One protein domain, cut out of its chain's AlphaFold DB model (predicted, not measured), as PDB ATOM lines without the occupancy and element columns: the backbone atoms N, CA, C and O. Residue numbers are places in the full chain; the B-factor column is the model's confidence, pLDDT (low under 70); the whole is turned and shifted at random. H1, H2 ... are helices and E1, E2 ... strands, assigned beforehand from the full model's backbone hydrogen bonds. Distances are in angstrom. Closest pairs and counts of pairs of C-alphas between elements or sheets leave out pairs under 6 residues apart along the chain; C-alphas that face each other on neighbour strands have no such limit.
ATOM      1  N   ALA A  14     179.733 203.404 233.975       47.00
ATOM      2  CA  ALA A  14     180.065 204.768 234.400       47.00
ATOM      3  C   ALA A  14     180.164 205.740 233.206       47.00
ATOM      4  O   ALA A  14     179.711 206.881 233.294       47.00
ATOM      5  N   ALA A  15     180.667 205.278 232.054       44.88
ATOM      6  CA  ALA A  15     180.690 206.065 230.819       44.88
ATOM      7  C   ALA A  15     179.289 206.285 230.199       44.88
ATOM      8  O   ALA A  15     179.077 207.284 229.512       44.88
ATOM      9  N   VAL A  16     178.325 205.390 230.456       42.50
ATOM     10  CA  VAL A  16     176.938 205.457 229.944       42.50
ATOM     11  C   VAL A  16     176.000 206.265 230.861       42.50
ATOM     12  O   VAL A  16     174.974 206.760 230.399       42.50
ATOM     13  N   SER A  17     176.360 206.488 232.131       44.84
ATOM     14  CA  SER A  17     175.536 207.205 233.126       44.84
ATOM     15  C   SER A  17     175.398 208.728 232.890       44.84
ATOM     16  O   SER A  17     174.621 209.402 233.564       44.84
ATOM     17  N   GLY A  18     176.102 209.315 231.914       42.25
ATOM     18  CA  GLY A  18     175.930 210.732 231.550       42.25
ATOM     19  C   GLY A  18     176.584 211.748 232.499       42.25
ATOM     20  O   GLY A  18     176.500 212.951 232.252       42.25
ATOM     21  N   LYS A  19     177.303 211.306 233.538       59.75
ATOM     22  CA  LYS A  19     178.208 212.160 234.322       59.75
ATOM     23  C   LYS A  19     179.624 212.026 233.757       59.75
ATOM     24  O   LYS A  19     180.318 211.043 233.990       59.75
ATOM     25  N   ALA A  20     180.022 212.988 232.927       70.75
ATOM     26  CA  ALA A  20     181.283 212.928 232.194       70.75
ATOM     27  C   ALA A  20     182.491 212.924 233.145       70.75
ATOM     28  O   ALA A  20     182.738 213.906 233.845       70.75
ATOM     29  N   LEU A  21     183.273 211.841 233.121       85.31
ATOM     30  CA  LEU A  21     184.572 211.795 233.787       85.31
ATOM     31  C   LEU A  21     185.505 212.882 233.219       85.31
ATOM     32  O   LEU A  21     185.485 213.156 232.007       85.31
ATOM     33  N   PRO A  22     186.352 213.494 234.063       88.19
ATOM     34  CA  PRO A  22     187.293 214.504 233.609       88.19
ATOM     35  C   PRO A  22     188.306 213.892 232.636       88.19
ATOM     36  O   PRO A  22     188.651 212.707 232.711       88.19
ATOM     37  N   ALA A  23     188.768 214.703 231.685       86.75
ATOM     38  CA  ALA A  23     189.884 214.308 230.832       86.75
ATOM     39  C   ALA A  23     191.161 214.154 231.676       86.75
ATOM     40  O   ALA A  23     191.323 214.827 232.699       86.75
ATOM     41  N   ILE A  24     192.080 213.289 231.247       82.50
ATOM     42  CA  ILE A  24     193.397 213.183 231.888       82.50
ATOM     43  C   ILE A  24     194.093 214.551 231.868       82.50
ATOM     44  O   ILE A  24     194.088 215.252 230.859       82.50
ATOM     45  N   GLY A  25     194.662 214.950 233.009       76.25
ATOM     46  CA  GLY A  25     195.334 216.244 233.169       76.25
ATOM     47  C   GLY A  25     194.404 217.459 233.287       76.25
ATOM     48  O   GLY A  25     194.892 218.577 233.433       76.25
ATOM     49  N   GLN A  26     193.077 217.279 233.261       83.94
ATOM     50  CA  GLN A  26     192.135 218.374 233.484       83.94
ATOM     51  C   GLN A  26     192.259 218.909 234.917       83.94
ATOM     52  O   GLN A  26     192.094 218.163 235.881       83.94
ATOM     53  N   THR A  27     192.472 220.219 235.056       85.81
ATOM     54  CA  THR A  27     192.471 220.905 236.352       85.81
ATOM     55  C   THR A  27     191.634 222.196 236.284       85.81
ATOM     56  O   THR A  27     191.846 223.006 235.379       85.81
ATOM     57  N   PRO A  28     190.650 222.400 237.183       87.38
ATOM     58  CA  PRO A  28     190.162 221.423 238.153       87.38
ATOM     59  C   PRO A  28     189.413 220.261 237.473       87.38
ATOM     60  O   PRO A  28     188.628 220.453 236.536       87.38
ATOM     61  N   ALA A  29     189.629 219.051 237.984       91.69
ATOM     62  CA  ALA A  29     188.825 217.879 237.659       91.69
ATOM     63  C   ALA A  29     187.495 217.947 238.417       91.69
ATOM     64  O   ALA A  29     187.441 218.465 239.532       91.69
ATOM     65  N   ARG A  30     186.404 217.448 237.828       92.94
ATOM     66  CA  ARG A  30     185.093 217.421 238.488       92.94
ATOM     67  C   ARG A  30     184.637 215.986 238.713       92.94
ATOM     68  O   ARG A  30     184.513 215.241 237.750       92.94
ATOM     69  N   TYR A  31     184.352 215.654 239.969       91.50
ATOM     70  CA  TYR A  31     183.800 214.369 240.401       91.50
ATOM     71  C   TYR A  31     182.579 214.630 241.278       91.50
ATOM     72  O   TYR A  31     182.664 215.446 242.194       91.50
ATOM     73  N   ALA A  32     181.440 214.008 240.963       88.50
ATOM     74  CA  ALA A  32     180.151 214.245 241.624       88.50
ATOM     75  C   ALA A  32     179.806 215.749 241.782       88.50
ATOM     76  O   ALA A  32     179.282 216.208 242.786       88.50
ATOM     77  N   GLY A  33     180.176 216.578 240.795       89.44
ATOM     78  CA  GLY A  33     179.976 218.035 240.841       89.44
ATOM     79  C   GLY A  33     181.003 218.823 241.671       89.44
ATOM     80  O   GLY A  33     181.080 220.048 241.533       89.44
ATOM     81  N   HIS A  34     181.856 218.152 242.445       92.62
ATOM     82  CA  HIS A  34     182.912 218.765 243.250       92.62
ATOM     83  C   HIS A  34     184.184 218.982 242.435       92.62
ATOM     84  O   HIS A  34     184.617 218.111 241.684       92.62
ATOM     85  N   ALA A  35     184.807 220.150 242.600       94.75
ATOM     86  CA  ALA A  35     186.098 220.460 241.994       94.75
ATOM     87  C   ALA A  35     187.253 219.872 242.819       94.75
ATOM     88  O   ALA A  35     187.333 220.108 244.029       94.75
ATOM     89  N   PHE A  36     188.144 219.161 242.132       96.31
ATOM     90  CA  PHE A  36     189.385 218.595 242.638       96.31
ATOM     91  C   PHE A  36     190.579 219.200 241.897       96.31
ATOM     92  O   PHE A  36     190.558 219.385 240.679       96.31
ATOM     93  N   GLU A  37     191.631 219.490 242.646       95.56
ATOM     94  CA  GLU A  37     192.916 219.949 242.134       95.56
ATOM     95  C   GLU A  37     193.835 218.762 241.828       95.56
ATOM     96  O   GLU A  37     193.634 217.654 242.326       95.56
ATOM     97  N   THR A  38     194.869 219.009 241.026       92.75
ATOM     98  CA  THR A  38     195.974 218.075 240.794       92.75
ATOM     99  C   THR A  38     197.274 218.844 240.555       92.75
ATOM    100  O   THR A  38     197.265 219.966 240.043       92.75
ATOM    101  N   SER A  39     198.391 218.263 240.978       87.81
ATOM    102  CA  SER A  39     199.748 218.807 240.892       87.81
ATOM    103  C   SER A  39     200.762 217.674 241.116       87.81
ATOM    104  O   SER A  39     200.372 216.546 241.420       87.81
ATOM    105  N   ALA A  40     202.062 217.964 241.004       85.81
ATOM    106  CA  ALA A  40     203.121 216.980 241.245       85.81
ATOM    107  C   ALA A  40     203.085 216.375 242.663       85.81
ATOM    108  O   ALA A  40     203.448 215.214 242.840       85.81
ATOM    109  N   TYR A  41     202.636 217.148 243.658       86.75
ATOM    110  CA  TYR A  41     202.561 216.713 245.051       86.75
ATOM    111  C   TYR A  41     201.210 217.080 245.657       86.75
ATOM    112  O   TYR A  41     200.746 218.217 245.537       86.75
ATOM    113  N   ALA A  42     200.585 216.116 246.329       92.31
ATOM    114  CA  ALA A  42     199.392 216.378 247.118       92.31
ATOM    115  C   ALA A  42     199.731 217.259 248.338       92.31
ATOM    116  O   ALA A  42     200.865 217.226 248.821       92.31
ATOM    117  N   PRO A  43     198.786 218.056 248.858       95.88
ATOM    118  CA  PRO A  43     199.050 218.927 249.994       95.88
ATOM    119  C   PRO A  43     199.111 218.145 251.313       95.88
ATOM    120  O   PRO A  43     198.366 217.187 251.526       95.88
ATOM    121  N   ASP A  44     199.926 218.631 252.249       97.25
ATOM    122  CA  ASP A  44     199.872 218.234 253.661       97.25
ATOM    123  C   ASP A  44     198.741 218.989 254.378       97.25
ATOM    124  O   ASP A  44     198.955 219.933 255.136       97.25
ATOM    125  N   ARG A  45     197.501 218.668 253.999       97.69
ATOM    126  CA  ARG A  45     196.278 219.279 254.532       97.69
ATOM    127  C   ARG A  45     195.155 218.247 254.622       97.69
ATOM    128  O   ARG A  45     195.167 217.292 253.840       97.69
ATOM    129  N   PRO A  46     194.161 218.468 255.499       98.06
ATOM    130  CA  PRO A  46     192.999 217.599 255.593       98.06
ATOM    131  C   PRO A  46     192.150 217.678 254.323       98.06
ATOM    132  O   PRO A  46     191.921 218.765 253.784       98.06
ATOM    133  N   GLY A  47     191.658 216.540 253.836       98.19
ATOM    134  CA  GLY A  47     190.854 216.500 252.619       98.19
ATOM    135  C   GLY A  47     190.539 215.103 252.094       98.19
ATOM    136  O   GLY A  47     190.852 214.091 252.717       98.19
ATOM    137  N   VAL A  48     189.886 215.083 250.935       98.31
ATOM    138  CA  VAL A  48     189.539 213.875 250.173       98.31
ATOM    139  C   VAL A  48     190.468 213.770 248.975       98.31
ATOM    140  O   VAL A  48     190.804 214.787 248.363       98.31
ATOM    141  N   PHE A  49     190.865 212.553 248.622       97.69
ATOM    142  CA  PHE A  49     191.669 212.266 247.445       97.69
ATOM    143  C   PHE A  49     191.061 211.154 246.594       97.69
ATOM    144  O   PHE A  49     190.394 210.251 247.096       97.69
ATOM    145  N   VAL A  50     191.329 211.230 245.295       97.00
ATOM    146  CA  VAL A  50     190.911 210.263 244.282       97.00
ATOM    147  C   VAL A  50     192.157 209.809 243.534       97.00
ATOM    148  O   VAL A  50     192.864 210.621 242.933       97.00
ATOM    149  N   LEU A  51     192.432 208.508 243.582       96.44
ATOM    150  CA  LEU A  51     193.429 207.858 242.741       96.44
ATOM    151  C   LEU A  51     192.729 207.361 241.482       96.44
ATOM    152  O   LEU A  51     191.672 206.724 241.561       96.44
ATOM    153  N   THR A  52     193.316 207.647 240.327       95.38
ATOM    154  CA  THR A  52     192.697 207.354 239.032       95.38
ATOM    155  C   THR A  52     193.616 206.553 238.135       95.38
ATOM    156  O   THR A  52     194.822 206.797 238.116       95.38
ATOM    157  N   THR A  53     193.032 205.682 237.319       94.75
ATOM    158  CA  THR A  53     193.682 205.152 236.113       94.75
ATOM    159  C   THR A  53     193.235 205.944 234.885       94.75
ATOM    160  O   THR A  53     192.286 206.732 234.946       94.75
ATOM    161  N   GLU A  54     193.903 205.724 233.760       92.50
ATOM    162  CA  GLU A  54     193.437 206.193 232.463       92.50
ATOM    163  C   GLU A  54     192.598 205.115 231.770       92.50
ATOM    164  O   GLU A  54     193.052 203.993 231.554       92.50
ATOM    165  N   LEU A  55     191.374 205.478 231.381       87.81
ATOM    166  CA  LEU A  55     190.524 204.661 230.521       87.81
ATOM    167  C   LEU A  55     189.896 205.544 229.443       87.81
ATOM    168  O   LEU A  55     189.198 206.506 229.757       87.81
ATOM    169  N   ALA A  56     190.154 205.231 228.171       85.81
ATOM    170  CA  ALA A  56     189.652 205.994 227.022       85.81
ATOM    171  C   ALA A  56     189.924 207.519 227.120       85.81
ATOM    172  O   ALA A  56     189.061 208.338 226.800       85.81
ATOM    173  N   GLY A  57     191.113 207.906 227.604       85.81
ATOM    174  CA  GLY A  57     191.515 209.310 227.783       85.81
ATOM    175  C   GLY A  57     190.836 210.034 228.954       85.81
ATOM    176  O   GLY A  57     190.922 211.262 229.063       85.81
ATOM    177  N   ARG A  58     190.136 209.304 229.831       91.75
ATOM    178  CA  ARG A  58     189.447 209.831 231.016       91.75
ATOM    179  C   ARG A  58     190.091 209.329 232.303       91.75
ATOM    180  O   ARG A  58     190.572 208.199 232.363       91.75
ATOM    181  N   ALA A  59     190.068 210.172 233.334       93.31
ATOM    182  CA  ALA A  59     190.595 209.856 234.658       93.31
ATOM    183  C   ALA A  59     189.550 209.081 235.476       93.31
ATOM    184  O   ALA A  59     188.716 209.676 236.167       93.31
ATOM    185  N   HIS A  60     189.582 207.751 235.370       93.69
ATOM    186  CA  HIS A  60     188.616 206.867 236.020       93.69
ATOM    187  C   HIS A  60     189.024 206.594 237.474       93.69
ATOM    188  O   HIS A  60     190.135 206.098 237.692       93.69
ATOM    189  N   PRO A  61     188.162 206.872 238.471       94.56
ATOM    190  CA  PRO A  61     188.444 206.548 239.866       94.56
ATOM    191  C   PRO A  61     188.688 205.051 240.042       94.56
ATOM    192  O   PRO A  61     187.926 204.223 239.540       94.56
ATOM    193  N   ILE A  62     189.759 204.712 240.752       95.25
ATOM    194  CA  ILE A  62     190.083 203.335 241.154       95.25
ATOM    195  C   ILE A  62     190.166 203.193 242.671       95.25
ATOM    196  O   ILE A  62     189.949 202.095 243.180       95.25
ATOM    197  N   TYR A  63     190.429 204.295 243.381       96.81
ATOM    198  CA  TYR A  63     190.372 204.380 244.834       96.81
ATOM    199  C   TYR A  63     190.023 205.807 245.278       96.81
ATOM    200  O   TYR A  63     190.499 206.776 244.686       96.81
ATOM    201  N   VAL A  64     189.237 205.939 246.341       97.44
ATOM    202  CA  VAL A  64     188.865 207.207 246.979       97.44
ATOM    203  C   VAL A  64     189.122 207.098 248.478       97.44
ATOM    204  O   VAL A  64     188.794 206.083 249.089       97.44
ATOM    205  N   GLY A  65     189.687 208.135 249.088       97.25
ATOM    206  CA  GLY A  65     189.927 208.158 250.529       97.25
ATOM    207  C   GLY A  65     189.890 209.560 251.117       97.25
ATOM    208  O   GLY A  65     189.927 210.557 250.399       97.25
ATOM    209  N   GLU A  66     189.839 209.637 252.444       97.62
ATOM    210  CA  GLU A  66     189.991 210.879 253.202       97.62
ATOM    211  C   GLU A  66     191.160 210.788 254.183       97.62
ATOM    212  O   GLU A  66     191.599 209.697 254.550       97.62
ATOM    213  N   SER A  67     191.692 211.936 254.590       97.44
ATOM    214  CA  SER A  67     192.715 212.009 255.630       97.44
ATOM    215  C   SER A  67     192.813 213.407 256.226       97.44
ATOM    216  O   SER A  67     192.404 214.388 255.601       97.44
ATOM    217  N   ASP A  68     193.429 213.503 257.404       97.25
ATOM    218  CA  ASP A  68     193.898 214.769 257.969       97.25
ATOM    219  C   ASP A  68     195.196 215.268 257.304       97.25
ATOM    220  O   ASP A  68     195.513 216.453 257.388       97.25
ATOM    221  N   SER A  69     195.902 214.397 256.569       97.62
ATOM    222  CA  SER A  69     197.029 214.749 255.701       97.62
ATOM    223  C   SER A  69     196.981 213.941 254.403       97.62
ATOM    224  O   SER A  69     197.325 212.755 254.362       97.62
ATOM    225  N   ILE A  70     196.550 214.587 253.313       97.94
ATOM    226  CA  ILE A  70     196.378 213.917 252.016       97.94
ATOM    227  C   ILE A  70     197.698 213.313 251.514       97.94
ATOM    228  O   ILE A  70     197.707 212.160 251.087       97.94
ATOM    229  N   ILE A  71     198.815 214.049 251.568       97.69
ATOM    230  CA  ILE A  71     200.104 213.534 251.077       97.69
ATOM    231  C   ILE A  71     200.567 212.287 251.838       97.69
ATOM    232  O   ILE A  71     201.052 211.335 251.217       97.69
ATOM    233  N   VAL A  72     200.376 212.258 253.161       97.38
ATOM    234  CA  VAL A  72     200.739 211.111 254.002       97.38
ATOM    235  C   VAL A  72     199.870 209.910 253.646       97.38
ATOM    236  O   VAL A  72     200.403 208.826 253.408       97.38
ATOM    237  N   ALA A  73     198.553 210.098 253.529       96.81
ATOM    238  CA  ALA A  73     197.632 209.017 253.190       96.81
ATOM    239  C   ALA A  73     197.873 208.448 251.788       96.81
ATOM    240  O   ALA A  73     197.987 207.233 251.641       96.81
ATOM    241  N   VAL A  74     198.021 209.299 250.770       96.44
ATOM    242  CA  VAL A  74     198.312 208.856 249.396       96.44
ATOM    243  C   VAL A  74     199.615 208.056 249.361       96.44
ATOM    244  O   VAL A  74     199.659 206.968 248.787       96.44
ATOM    245  N   THR A  75     200.665 208.553 250.019       96.19
ATOM    246  CA  THR A  75     201.961 207.862 250.073       96.19
ATOM    247  C   THR A  75     201.838 206.505 250.763       96.19
ATOM    248  O   THR A  75     202.324 205.506 250.231       96.19
ATOM    249  N   ALA A  76     201.156 206.446 251.910       95.56
ATOM    250  CA  ALA A  76     200.952 205.213 252.664       95.56
ATOM    251  C   ALA A  76     200.133 204.179 251.873       95.56
ATOM    252  O   ALA A  76     200.538 203.023 251.773       95.56
ATOM    253  N   VAL A  77     199.027 204.596 251.247       94.94
ATOM    254  CA  VAL A  77     198.149 203.720 250.455       94.94
ATOM    255  C   VAL A  77     198.891 203.130 249.256       94.94
ATOM    256  O   VAL A  77     198.816 201.921 249.024       94.94
ATOM    257  N   LEU A  78     199.642 203.951 248.519       94.94
ATOM    258  CA  LEU A  78     200.418 203.500 247.360       94.94
ATOM    259  C   LEU A  78     201.615 202.625 247.762       94.94
ATOM    260  O   LEU A  78     202.002 201.733 247.007       94.94
ATOM    261  N   ALA A  79     202.217 202.862 248.931       94.00
ATOM    262  CA  ALA A  79     203.285 202.015 249.457       94.00
ATOM    263  C   ALA A  79     202.760 200.642 249.906       94.00
ATOM    264  O   ALA A  79     203.388 199.627 249.612       94.00
ATOM    265  N   ALA A  80     201.597 200.609 250.563       92.56
ATOM    266  CA  ALA A  80     200.961 199.380 251.033       92.56
ATOM    267  C   ALA A  80     200.382 198.527 249.892       92.56
ATOM    268  O   ALA A  80     200.308 197.309 250.017       92.56
ATOM    269  N   ASN A  81     200.003 199.148 248.768       93.69
ATOM    270  CA  ASN A  81     199.344 198.472 247.649       93.69
ATOM    271  C   ASN A  81     200.124 198.644 246.331       93.69
ATOM    272  O   ASN A  81     199.794 199.516 245.519       93.69
ATOM    273  N   PRO A  82     201.124 197.786 246.042       93.12
ATOM    274  CA  PRO A  82     201.929 197.884 244.822       93.12
ATOM    275  C   PRO A  82     201.123 197.783 243.520       93.12
ATOM    276  O   PRO A  82     201.499 198.390 242.519       93.12
ATOM    277  N   VAL A  83     200.017 197.029 243.519       93.50
ATOM    278  CA  VAL A  83     199.118 196.916 242.356       93.50
ATOM    279  C   VAL A  83     198.394 198.239 242.110       93.50
ATOM    280  O   VAL A  83     198.470 198.773 241.005       93.50
ATOM    281  N   LEU A  84     197.776 198.811 243.149       93.75
ATOM    282  CA  LEU A  84     197.131 200.123 243.084       93.75
ATOM    283  C   LEU A  84     198.118 201.199 242.617       93.75
ATOM    284  O   LEU A  84     197.793 202.000 241.745       93.75
ATOM    285  N   LYS A  85     199.359 201.159 243.115       95.31
ATOM    286  CA  LYS A  85     200.426 202.062 242.673       95.31
ATOM    287  C   LYS A  85     200.743 201.948 241.186       95.31
ATOM    288  O   LYS A  85     200.917 202.973 240.542       95.31
ATOM    289  N   ARG A  86     200.809 200.734 240.634       95.56
ATOM    290  CA  ARG A  86     201.071 200.521 239.198       95.56
ATOM    291  C   ARG A  86     199.926 200.996 238.303       95.56
ATOM    292  O   ARG A  86     200.186 201.383 237.172       95.56
ATOM    293  N   LEU A  87     198.688 200.940 238.792       94.81
ATOM    294  CA  LEU A  87     197.493 201.353 238.048       94.81
ATOM    295  C   LEU A  87     197.184 202.849 238.180       94.81
ATOM    296  O   LEU A  87     196.421 203.389 237.384       94.81
ATOM    297  N   THR A  88     197.740 203.517 239.189       94.69
ATOM    298  CA  THR A  88     197.480 204.936 239.430       94.69
ATOM    299  C   THR A  88     198.261 205.787 238.430       94.69
ATOM    300  O   THR A  88     199.488 205.821 238.455       94.69
ATOM    301  N   VAL A  89     197.535 206.511 237.583       93.88
ATOM    302  CA  VAL A  89     198.059 207.492 236.618       93.88
ATOM    303  C   VAL A  89     197.868 208.926 237.125       93.88
ATOM    304  O   VAL A  89     198.622 209.820 236.753       93.88
ATOM    305  N   GLY A  90     196.883 209.154 238.000       93.06
ATOM    306  CA  GLY A  90     196.557 210.480 238.521       93.06
ATOM    307  C   GLY A  90     196.179 210.467 239.997       93.06
ATOM    308  O   GLY A  90     195.596 209.504 240.498       93.06
ATOM    309  N   VAL A  91     196.510 211.566 240.675       95.31
ATOM    310  CA  VAL A  91     196.088 211.865 242.045       95.31
ATOM    311  C   VAL A  91     195.385 213.216 242.024       95.31
ATOM    312  O   VAL A  91     195.968 214.225 241.618       95.31
ATOM    313  N   PHE A  92     194.133 213.223 242.464       96.38
ATOM    314  CA  PHE A  92     193.300 214.414 242.570       96.38
ATOM    315  C   PHE A  92     192.895 214.622 244.022       96.38
ATOM    316  O   PHE A  92     192.685 213.649 244.744       96.38
ATOM    317  N   TRP A  93     192.770 215.869 244.473       97.00
ATOM    318  CA  TRP A  93     192.402 216.161 245.860       97.00
ATOM    319  C   TRP A  93     191.479 217.361 246.011       97.00
ATOM    320  O   TRP A  93     191.455 218.284 245.201       97.00
ATOM    321  N   LYS A  94     190.747 217.357 247.120       97.19
ATOM    322  CA  LYS A  94     189.940 218.472 247.596       97.19
ATOM    323  C   LYS A  94     190.224 218.677 249.077       97.19
ATOM    324  O   LYS A  94     189.918 217.815 249.900       97.19
ATOM    325  N   VAL A  95     190.804 219.826 249.416       97.38
ATOM    326  CA  VAL A  95     191.058 220.207 250.812       97.38
ATOM    327  C   VAL A  95     189.728 220.492 251.511       97.38
ATOM    328  O   VAL A  95     188.871 221.193 250.972       97.38
ATOM    329  N   SER A  96     189.557 219.952 252.715       96.00
ATOM    330  CA  SER A  96     188.405 220.211 253.576       96.00
ATOM    331  C   SER A  96     188.774 219.989 255.048       96.00
ATOM    332  O   SER A  96     189.172 218.881 255.417       96.00
ATOM    333  N   PRO A  97     188.597 220.995 255.923       94.38
ATOM    334  CA  PRO A  97     188.869 220.838 257.350       94.38
ATOM    335  C   PRO A  97     187.785 220.029 258.086       94.38
ATOM    336  O   PRO A  97     188.000 219.615 259.220       94.38
ATOM    337  N   PHE A  98     186.624 219.790 257.469       95.06
ATOM    338  CA  PHE A  98     185.464 219.194 258.136       95.06
ATOM    339  C   PHE A  98     185.407 217.675 257.938       95.06
ATOM    340  O   PHE A  98     185.022 217.213 256.865       95.06
ATOM    341  N   GLY A  99     185.720 216.901 258.982       93.06
ATOM    342  CA  GLY A  99     185.757 215.431 258.919       93.06
ATOM    343  C   GLY A  99     184.458 214.781 258.428       93.06
ATOM    344  O   GLY A  99     184.494 213.966 257.513       93.06
ATOM    345  N   LEU A 100     183.296 215.193 258.953       94.00
ATOM    346  CA  LEU A 100     182.002 214.657 258.500       94.00
ATOM    347  C   LEU A 100     181.754 214.931 257.006       94.00
ATOM    348  O   LEU A 100     181.317 214.049 256.277       94.00
ATOM    349  N   GLY A 101     182.098 216.135 256.539       93.56
ATOM    350  CA  GLY A 101     181.962 216.499 255.128       93.56
ATOM    351  C   GLY A 101     182.890 215.697 254.216       93.56
ATOM    352  O   GLY A 101     182.518 215.394 253.086       93.56
ATOM    353  N   ARG A 102     184.080 215.317 254.697       97.19
ATOM    354  CA  ARG A 102     184.978 214.425 253.953       97.19
ATOM    355  C   ARG A 102     184.403 213.017 253.837       97.19
ATOM    356  O   ARG A 102     184.419 212.475 252.740       97.19
ATOM    357  N   LYS A 103     183.864 212.460 254.925       95.62
ATOM    358  CA  LYS A 103     183.251 211.122 254.928       95.62
ATOM    359  C   LYS A 103     182.075 211.023 253.960       95.62
ATOM    360  O   LYS A 103     182.110 210.169 253.085       95.62
ATOM    361  N   HIS A 104     181.124 211.955 254.037       96.44
ATOM    362  CA  HIS A 104     179.993 211.985 253.104       96.44
ATOM    363  C   HIS A 104     180.445 212.124 251.644       96.44
ATOM    364  O   HIS A 104     179.874 211.496 250.761       96.44
ATOM    365  N   LEU A 105     181.489 212.916 251.377       96.12
ATOM    366  CA  LEU A 105     182.035 213.038 250.025       96.12
ATOM    367  C   LEU A 105     182.695 211.734 249.550       96.12
ATOM    368  O   LEU A 105     182.571 211.381 248.383       96.12
ATOM    369  N   VAL A 106     183.401 211.010 250.422       96.62
ATOM    370  CA  VAL A 106     183.943 209.687 250.072       96.62
ATOM    371  C   VAL A 106     182.808 208.716 249.750       96.62
ATOM    372  O   VAL A 106     182.883 208.046 248.725       96.62
ATOM    373  N   GLU A 107     181.765 208.665 250.579       95.25
ATOM    374  CA  GLU A 107     180.580 207.823 250.360       95.25
ATOM    375  C   GLU A 107     179.911 208.143 249.016       95.25
ATOM    376  O   GLU A 107     179.767 207.245 248.192       95.25
ATOM    377  N   GLU A 108     179.634 209.422 248.734       95.06
ATOM    378  CA  GLU A 108     179.059 209.889 247.462       95.06
ATOM    379  C   GLU A 108     179.886 209.424 246.250       95.06
ATOM    380  O   GLU A 108     179.351 208.901 245.272       95.06
ATOM    381  N   LEU A 109     181.212 209.574 246.313       94.31
ATOM    382  CA  LEU A 109     182.110 209.178 245.225       94.31
ATOM    383  C   LEU A 109     182.208 207.658 245.063       94.31
ATOM    384  O   LEU A 109     182.329 207.166 243.939       94.31
ATOM    385  N   VAL A 110     182.192 206.909 246.167       94.06
ATOM    386  CA  VAL A 110     182.231 205.445 246.130       94.06
ATOM    387  C   VAL A 110     180.924 204.895 245.566       94.06
ATOM    388  O   VAL A 110     180.966 204.016 244.708       94.06
ATOM    389  N   GLU A 111     179.785 205.442 245.985       91.44
ATOM    390  CA  GLU A 111     178.470 205.082 245.458       91.44
ATOM    391  C   GLU A 111     178.363 205.377 243.960       91.44
ATOM    392  O   GLU A 111     177.943 204.504 243.197       91.44
ATOM    393  N   GLU A 112     178.794 206.567 243.525       90.75
ATOM    394  CA  GLU A 112     178.680 207.001 242.130       90.75
ATOM    395  C   GLU A 112     179.611 206.232 241.182       90.75
ATOM    396  O   GLU A 112     179.188 205.841 240.092       90.75
ATOM    397  N   TYR A 113     180.874 206.022 241.564       90.19
ATOM    398  CA  TYR A 113     181.898 205.503 240.647       90.19
ATOM    399  C   TYR A 113     182.287 204.044 240.888       90.19
ATOM    400  O   TYR A 113     183.012 203.481 240.066       90.19
ATOM    401  N   GLN A 114     181.843 203.440 241.994       91.31
ATOM    402  CA  GLN A 114     182.152 202.055 242.376       91.31
ATOM    403  C   GLN A 114     183.650 201.697 242.210       91.31
ATOM    404  O   GLN A 114     183.992 200.718 241.537       91.31
ATOM    405  N   PRO A 115     184.581 202.495 242.778       91.25
ATOM    406  CA  PRO A 115     186.014 202.286 242.612       91.25
ATOM    407  C   PRO A 115     186.438 200.917 243.156       91.25
ATOM    408  O   PRO A 115     186.229 200.585 244.325       91.25
ATOM    409  N   HIS A 116     187.074 200.123 242.294       88.31
ATOM    410  CA  HIS A 116     187.361 198.711 242.549       88.31
ATOM    411  C   HIS A 116     188.122 198.455 243.863       88.31
ATOM    412  O   HIS A 116     187.805 197.512 244.587       88.31
ATOM    413  N   PHE A 117     189.092 199.310 244.205       89.81
ATOM    414  CA  PHE A 117     189.920 199.125 245.400       89.81
ATOM    415  C   PHE A 117     189.251 199.607 246.698       89.81
ATOM    416  O   PHE A 117     189.750 199.292 247.775       89.81
ATOM    417  N   ASN A 118     188.122 200.321 246.634       90.88
ATOM    418  CA  ASN A 118     187.308 200.596 247.825       90.88
ATOM    419  C   ASN A 118     186.432 199.397 248.202       90.88
ATOM    420  O   ASN A 118     186.265 199.114 249.383       90.88
ATOM    421  N   LEU A 119     185.917 198.669 247.207       69.88
ATOM    422  CA  LEU A 119     185.044 197.511 247.422       69.88
ATOM    423  C   LEU A 119     185.798 196.316 248.029       69.88
ATOM    424  O   LEU A 119     185.259 195.622 248.888       69.88
TER     425      LEU A 119
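Overview. This is residues 14 to 119 of the 148 residues of an uncharacterized protein of Pleomorphomonas sp. CF100 (UniProt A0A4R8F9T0). A strongly twisted sheet of three long strands, E4, E3 and E5, makes the core; the long helix H3 covers one face, and H1 and H2 lie over the other. A small hairpin, E1 and E2, sits beside E5, its residue Tyr 31 coming near H3, while the short H4 sits beside E4. The printed part has 106 residues with four named helices and five named strands, in the order E1 E2 E3 E4 H1 H2 E5 H3 H4; both sheets, E4 - E3 - E5 and E1 - E2, are antiparallel, and the class is mixed, helices and strands. The whole is compact, with a radius of gyration of the C-alphas of 12.5 A, and rounded, spanning 34 by 29 by 27 A.

Along the chain. E3, residues 47 to 55, is 25.1 A long from first to last C-alpha and begins at C-alpha 47 (190.854, 216.500, 252.619). E4, residues 58 to 67, is 24.9 A long and bends by 65 degrees at residue 62. E5, residues 90 to 95, is 16.6 A long. H3, residues 99 to 113, is the longest helix, 21.2 A from C-alpha 99 (185.757, 215.431, 258.919) to C-alpha 113 (181.898, 205.503, 240.647). H1, residues 70 to 80, is 15.3 A long, and H2 is residues 82 to 87. E1, residues 29 to 31, and E2, residues 34 to 36, are short strands. H4, residues 116 to 119, ends at C-alpha 119 (185.044, 197.511, 247.422).

Arrangement. E3 is the inner strand of the larger sheet, and E4 and E5 are its edge strands. E3 and E4 form a hairpin, antiparallel at 156 degrees, with N 49 and O 65 within hydrogen-bond range at 2.8 A. E3 and E5 are antiparallel at 157 degrees, with N 50 and O 92 at 2.8 A. E4, H1, H2 and E5 form a split strand-helix-strand unit, two strands running the same way with E3 between them in the sheet; its crossover is right-handed. The sheet has helices on both faces, which is three layers: H1 and H2 on one face, H3 on the other. H3 is over E4 and E3 at a height over the sheet of 8.7 A and runs along the strands, at 26 degrees to E4 on the local plane; the closest C-alphas of H3 and E4 are those of Arg 102 and Glu 66, 6.2 A apart. H1 is over E4 and E3 at a height of 9.6 A and runs across the strands, at 66 degrees to E4 on the local plane. H2 only just stands up from the sheet, its line rising 43 degrees. H1 and H2 touch only at the corner, and only just, with 3 pairs of C-alphas within 8 A; the closest are those of Leu 78 and Lys 85, 4.9 A apart. H4 is over none of the strands, and its closest C-alpha pair with E4 is Phe 117 and Tyr 63, 5.3 A. H3 and H4 are close but not clearly touching, with the C-alphas of Val 110 and Asn 118 7.2 A apart. E1 and E2 form a hairpin, antiparallel at 140 degrees, with N 29 and O 36 at 2.9 A. The closest C-alphas of E2 and E5 are those of Phe 36 and Lys 94, 5.0 A apart. H1 and H3 are apart. In H1, H2 and H3 every O i to N i+4 pair is within hydrogen-bond range; H4 is too short for such a pair.

Size, cuts and confidence. The two C-alphas farthest apart are those of Val 16 and Asp 44, 35.4 A. The printed part has no cut. No link is long; that from E2 to E3, 10 residues, is short, and the others are tight. Residues 14 to 28 hold no named element, and their C-alphas lie 12 to 20 A from the mean of all C-alphas. Mean pLDDT of the printed part is 90.3; residues 14 to 19 and residue 119 are under 70.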